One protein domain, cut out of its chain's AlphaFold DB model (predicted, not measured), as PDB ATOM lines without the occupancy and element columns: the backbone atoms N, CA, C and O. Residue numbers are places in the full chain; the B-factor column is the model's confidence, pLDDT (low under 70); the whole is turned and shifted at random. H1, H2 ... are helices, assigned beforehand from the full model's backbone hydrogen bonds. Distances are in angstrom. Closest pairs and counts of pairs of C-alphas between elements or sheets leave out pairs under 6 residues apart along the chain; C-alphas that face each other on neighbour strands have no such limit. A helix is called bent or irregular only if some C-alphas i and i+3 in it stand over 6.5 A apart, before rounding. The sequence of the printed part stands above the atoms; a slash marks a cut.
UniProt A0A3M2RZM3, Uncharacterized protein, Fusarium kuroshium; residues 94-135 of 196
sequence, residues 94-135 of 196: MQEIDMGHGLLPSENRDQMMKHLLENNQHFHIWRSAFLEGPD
ATOM      1  N   MET A  94     141.474 155.415 240.085       66.06
ATOM      2  CA  MET A  94     141.554 154.272 241.004       66.06
ATOM      3  C   MET A  94     142.634 154.467 242.074       66.06
ATOM      4  O   MET A  94     142.413 154.116 243.229       66.06
ATOM      5  N   GLN A  95     143.773 155.063 241.717       67.94
ATOM      6  CA  GLN A  95     144.827 155.408 242.671       67.94
ATOM      7  C   GLN A  95     144.405 156.549 243.616       67.94
ATOM      8  O   GLN A  95     144.739 156.525 244.797       67.94
ATOM      9  N   GLU A  96     143.645 157.530 243.120       64.38
ATOM     10  CA  GLU A  96     143.047 158.598 243.934       64.38
ATOM     11  C   GLU A  96     142.003 158.031 244.923       64.38
ATOM     12  O   GLU A  96     141.957 158.465 246.074       64.38
ATOM     13  N   ILE A  97     141.239 157.006 244.521       61.94
ATOM     14  CA  ILE A  97     140.309 156.263 245.391       61.94
ATOM     15  C   ILE A  97     141.065 155.454 246.460       61.94
ATOM     16  O   ILE A  97     140.692 155.513 247.633       61.94
ATOM     17  N   ASP A  98     142.129 154.738 246.081       63.00
ATOM     18  CA  ASP A  98     142.954 153.924 246.995       63.00
ATOM     19  C   ASP A  98     143.660 154.780 248.061       63.00
ATOM     20  O   ASP A  98     143.820 154.370 249.209       63.00
ATOM     21  N   MET A  99     143.999 156.028 247.724       65.50
ATOM     22  CA  MET A  99     144.584 156.988 248.662       65.50
ATOM     23  C   MET A  99     143.604 157.563 249.697       65.50
ATOM     24  O   MET A  99     144.014 158.360 250.542       65.50
ATOM     25  N   GLY A 100     142.342 157.130 249.684       60.91
ATOM     26  CA  GLY A 100     141.391 157.418 250.747       60.91
ATOM     27  C   GLY A 100     140.910 158.862 250.721       60.91
ATOM     28  O   GLY A 100     141.402 159.727 251.447       60.91
ATOM     29  N   HIS A 101     139.898 159.112 249.893       69.38
ATOM     30  CA  HIS A 101     139.168 160.374 249.903       69.38
ATOM     31  C   HIS A 101     138.622 160.681 251.306       69.38
ATOM     32  O   HIS A 101     137.878 159.880 251.869       69.38
ATOM     33  N   GLY A 102     138.958 161.853 251.850       67.12
ATOM     34  CA  GLY A 102     138.396 162.325 253.117       67.12
ATOM     35  C   GLY A 102     138.816 161.537 254.363       67.12
ATOM     36  O   GLY A 102     138.033 161.454 255.301       67.12
ATOM     37  N   LEU A 103     140.017 160.949 254.400       70.38
ATOM     38  CA  LEU A 103     140.531 160.274 255.604       70.38
ATOM     39  C   LEU A 103     141.321 161.201 256.537       70.38
ATOM     40  O   LEU A 103     141.402 160.950 257.739       70.38
ATOM     41  N   LEU A 104     141.949 162.247 255.997       77.12
ATOM     42  CA  LEU A 104     142.849 163.114 256.750       77.12
ATOM     43  C   LEU A 104     142.116 164.324 257.341       77.12
ATOM     44  O   LEU A 104     141.346 164.979 256.633       77.12
ATOM     45  N   PRO A 105     142.395 164.691 258.604       75.81
ATOM     46  CA  PRO A 105     141.785 165.853 259.237       75.81
ATOM     47  C   PRO A 105     142.111 167.154 258.494       75.81
ATOM     48  O   PRO A 105     143.225 167.350 257.998       75.81
ATOM     49  N   SER A 106     141.137 168.061 258.431       81.81
ATOM     50  CA  SER A 106     141.256 169.308 257.666       81.81
ATOM     51  C   SER A 106     142.177 170.349 258.318       81.81
ATOM     52  O   SER A 106     142.699 171.217 257.619       81.81
ATOM     53  N   GLU A 107     142.442 170.246 259.628       81.00
ATOM     54  CA  GLU A 107     143.155 171.269 260.408       81.00
ATOM     55  C   GLU A 107     144.605 171.465 259.942       81.00
ATOM     56  O   GLU A 107     145.139 172.570 260.010       81.00
ATOM     57  N   ASN A 108     145.227 170.406 259.413       80.38
ATOM     58  CA  ASN A 108     146.628 170.414 258.985       80.38
ATOM     59  C   ASN A 108     146.789 170.410 257.457       80.38
ATOM     60  O   ASN A 108     147.907 170.237 256.957       80.38
ATOM     61  N   ARG A 109     145.693 170.608 256.708       84.19
ATOM     62  CA  ARG A 109     145.686 170.564 255.239       84.19
ATOM     63  C   ARG A 109     146.728 171.498 254.647       84.19
ATOM     64  O   ARG A 109     147.578 171.051 253.886       84.19
ATOM     65  N   ASP A 110     146.710 172.769 255.031       84.25
ATOM     66  CA  ASP A 110     147.567 173.783 254.410       84.25
ATOM     67  C   ASP A 110     149.054 173.542 254.682       84.25
ATOM     68  O   ASP A 110     149.887 173.670 253.783       84.25
ATOM     69  N   GLN A 111     149.399 173.130 255.905       85.38
ATOM     70  CA  GLN A 111     150.781 172.848 256.287       85.38
ATOM     71  C   GLN A 111     151.327 171.623 255.546       85.38
ATOM     72  O   GLN A 111     152.446 171.651 255.028       85.38
ATOM     73  N   MET A 112     150.527 170.561 255.453       82.75
ATOM     74  CA  MET A 112     150.935 169.320 254.807       82.75
ATOM     75  C   MET A 112     150.962 169.465 253.280       82.75
ATOM     76  O   MET A 112     151.913 169.026 252.639       82.75
ATOM     77  N   MET A 113     150.004 170.192 252.695       85.38
ATOM     78  CA  MET A 113     150.002 170.528 251.267       85.38
ATOM     79  C   MET A 113     151.187 171.417 250.876       85.38
ATOM     80  O   MET A 113     151.785 171.199 249.822       85.38
ATOM     81  N   LYS A 114     151.580 172.371 251.730       85.88
ATOM     82  CA  LYS A 114     152.785 173.187 251.524       85.88
ATOM     83  C   LYS A 114     154.057 172.333 251.535       85.88
ATOM     84  O   LYS A 114     154.871 172.453 250.627       85.88
ATOM     85  N   HIS A 115     154.184 171.417 252.493       84.81
ATOM     86  CA  HIS A 115     155.324 170.498 252.579       84.81
ATOM     87  C   HIS A 115     155.404 169.532 251.381       84.81
ATOM     88  O   HIS A 115     156.488 169.237 250.880       84.81
ATOM     89  N   LEU A 116     154.259 169.054 250.883       84.44
ATOM     90  CA  LEU A 116     154.190 168.212 249.683       84.44
ATOM     91  C   LEU A 116     154.608 168.976 248.420       84.44
ATOM     92  O   LEU A 116     155.292 168.411 247.566       84.44
ATOM     93  N   LEU A 117     154.225 170.253 248.321       84.06
ATOM     94  CA  LEU A 117     154.613 171.133 247.222       84.06
ATOM     95  C   LEU A 117     156.120 171.438 247.243       84.06
ATOM     96  O   LEU A 117     156.769 171.363 246.205       84.06
ATOM     97  N   GLU A 118     156.681 171.733 248.419       87.38
ATOM     98  CA  GLU A 118     158.112 172.027 248.607       87.38
ATOM     99  C   GLU A 118     159.006 170.817 248.304       87.38
ATOM    100  O   GLU A 118     160.072 170.968 247.709       87.38
ATOM    101  N   ASN A 119     158.550 169.609 248.641       82.94
ATOM    102  CA  ASN A 119     159.283 168.367 248.382       82.94
ATOM    103  C   ASN A 119     158.999 167.747 247.007       82.94
ATOM    104  O   ASN A 119     159.440 166.629 246.739       82.94
ATOM    105  N   ASN A 120     158.257 168.448 246.141       73.62
ATOM    106  CA  ASN A 120     157.895 167.997 244.794       73.62
ATOM    107  C   ASN A 120     157.236 166.600 244.772       73.62
ATOM    108  O   ASN A 120     157.365 165.840 243.810       73.62
ATOM    109  N   GLN A 121     156.546 166.243 245.860       72.81
ATOM    110  CA  GLN A 121     155.766 165.013 245.951       72.81
ATOM    111  C   GLN A 121     154.438 165.200 245.218       72.81
ATOM    112  O   GLN A 121     154.095 166.314 244.830       72.81
ATOM    113  N   HIS A 122     153.698 164.111 244.991       72.38
ATOM    114  CA  HIS A 122     152.479 164.056 244.176       72.38
ATOM    115  C   HIS A 122     151.295 164.889 244.722       72.38
ATOM    116  O   HIS A 122     150.215 164.370 244.973       72.38
ATOM    117  N   PHE A 123     151.469 166.203 244.864       72.94
ATOM    118  CA  PHE A 123     150.561 167.181 245.462       72.94
ATOM    119  C   PHE A 123     149.124 167.063 244.953       72.94
ATOM    120  O   PHE A 123     148.171 167.199 245.713       72.94
ATOM    121  N   HIS A 124     148.966 166.786 243.659       72.88
ATOM    122  CA  HIS A 124     147.660 166.656 243.023       72.88
ATOM    123  C   HIS A 124     146.844 165.478 243.566       72.88
ATOM    124  O   HIS A 124     145.631 165.611 243.671       72.88
ATOM    125  N   ILE A 125     147.495 164.377 243.951       73.25
ATOM    126  CA  ILE A 125     146.823 163.162 244.429       73.25
ATOM    127  C   ILE A 125     146.381 163.328 245.896       73.25
ATOM    128  O   ILE A 125     145.382 162.766 246.316       73.25
ATOM    129  N   TRP A 126     147.071 164.165 246.679       75.94
ATOM    130  CA  TRP A 126     146.742 164.403 248.095       75.94
ATOM    131  C   TRP A 126     145.607 165.402 248.315       75.94
ATOM    132  O   TRP A 126     145.106 165.537 249.430       75.94
ATOM    133  N   ARG A 127     145.182 166.122 247.272       74.19
ATOM    134  CA  ARG A 127     144.180 167.187 247.405       74.19
ATOM    135  C   ARG A 127     142.836 166.668 247.921       74.19
ATOM    136  O   ARG A 127     142.163 167.403 248.646       74.19
ATOM    137  N   SER A 128     142.494 165.437 247.551       72.44
ATOM    138  CA  SER A 128     141.282 164.699 247.910       72.44
ATOM    139  C   SER A 128     141.379 163.917 249.221       72.44
ATOM    140  O   SER A 128     140.354 163.483 249.739       72.44
ATOM    141  N   ALA A 129     142.580 163.743 249.778       76.69
ATOM    142  CA  ALA A 129     142.788 162.926 250.972       76.69
ATOM    143  C   ALA A 129     142.237 163.575 252.254       76.69
ATOM    144  O   ALA A 129     142.047 162.899 253.260       76.69
ATOM    145  N   PHE A 130     141.975 164.883 252.230       81.06
ATOM    146  CA  PHE A 130     141.501 165.651 253.381       81.06
ATOM    147  C   PHE A 130     139.978 165.703 253.454       81.06
ATOM    148  O   PHE A 130     139.325 165.864 252.424       81.06
ATOM    149  N   LEU A 131     139.420 165.639 254.666       73.19
ATOM    150  CA  LEU A 131     138.000 165.901 254.893       73.19
ATOM    151  C   LEU A 131     137.656 167.322 254.430       73.19
ATOM    152  O   LEU A 131     138.188 168.313 254.939       73.19
ATOM    153  N   GLU A 132     136.749 167.431 253.462       69.12
ATOM    154  CA  GLU A 132     136.208 168.716 253.026       69.12
ATOM    155  C   GLU A 132     134.971 169.058 253.859       69.12
ATOM    156  O   GLU A 132     133.832 168.852 253.451       69.12
ATOM    157  N   GLY A 133     135.224 169.600 255.051       65.50
ATOM    158  CA  GLY A 133     134.186 170.024 255.987       65.50
ATOM    159  C   GLY A 133     133.821 168.954 257.019       65.50
ATOM    160  O   GLY A 133     134.402 167.869 257.022       65.50
ATOM    161  N   PRO A 134     132.894 169.263 257.946       59.94
ATOM    162  CA  PRO A 134     132.338 168.237 258.821       59.94
ATOM    163  C   PRO A 134     131.738 167.115 257.963       59.94
ATOM    164  O   PRO A 134     131.282 167.397 256.853       59.94
ATOM    165  N   ASP A 135     131.689 165.882 258.485       57.78
ATOM    166  CA  ASP A 135     130.976 164.716 257.918       57.78
ATOM    167  C   ASP A 135     129.451 164.953 257.850       57.78
ATOM    168  O   ASP A 135     128.616 164.183 258.324       57.78
TER     169      ASP A 135
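Overview. This is residues 94 to 135 of the 196 residues of an uncharacterized protein of Fusarium kuroshium (UniProt A0A3M2RZM3). The model is a flat loop of chain with the long helix H2 along one side and the short helix H3 on the returning side, where the chain folds back after a tight turn. The small helix H1 lies at the start, near H3 and away from H2, and the chain after H3 runs back past the link between H1 and H2 to end in a tail, residues 132 to 135, at the opposite end of the longest axis from the turn between H2 and H3. The printed part has 42 residues with three named helices, in the order H1, H2, H3, and no named strand; the class is all helix. It is compact, with a radius of gyration of the C-alphas of 10.2 A, and its C-alphas span 30 by 26 by 9 A.

Arrangement. The longest helix is H2, residues 106 to 118. H3, residues 123 to 126, touches it, and the closest C-alphas are those of Leu 116 and Phe 123, 5.7 A apart. H2 touches H3 with residues 113 to 117 alone. The centres of H2 and H3 are 10.4 A apart. H1, residues 94 to 98, is close to H3 but not clearly touching it: the closest C-alphas, those of Glu 96 and Ile 125, are 5.9 A apart, and the centres are 11.1 A apart. H1 and H2 are apart. In H1 every O i to N i+4 pair is within hydrogen-bond range, in H2 7 of 9 are, and H3 is too short for such a pair, but its one O i to N i+3 pair is within range.

Along the chain. H2 is 19.3 A long, from C-alpha 106 at (141.256, 169.308, 257.666) to C-alpha 118 at (158.112, 172.027, 248.607). It is irregular: C-alphas 107 and 110 are 7.9 A apart, against about 5 A in a regular helix. H3 is 5.4 A long and ends at Trp 126, with its C-alpha at (146.742, 164.403, 248.095). H1 is 6.2 A long and begins at Met 94, with its C-alpha at (141.554, 154.272, 241.004).

Size, cuts and confidence. The two C-alphas farthest apart are those of Asn 120 and Asp 135, 30.1 A. The first and last printed C-alphas, those of Met 94 and Asp 135, are 22.5 A apart. The printed part has no cut. The link from H2 to H3, 4 residues, is tight, and the link from H1 to H2, 7 residues, is short. The mean pLDDT of the printed part is 74.5, and it is under 70 in 13 residues, 94 to 102 and 132 to 135.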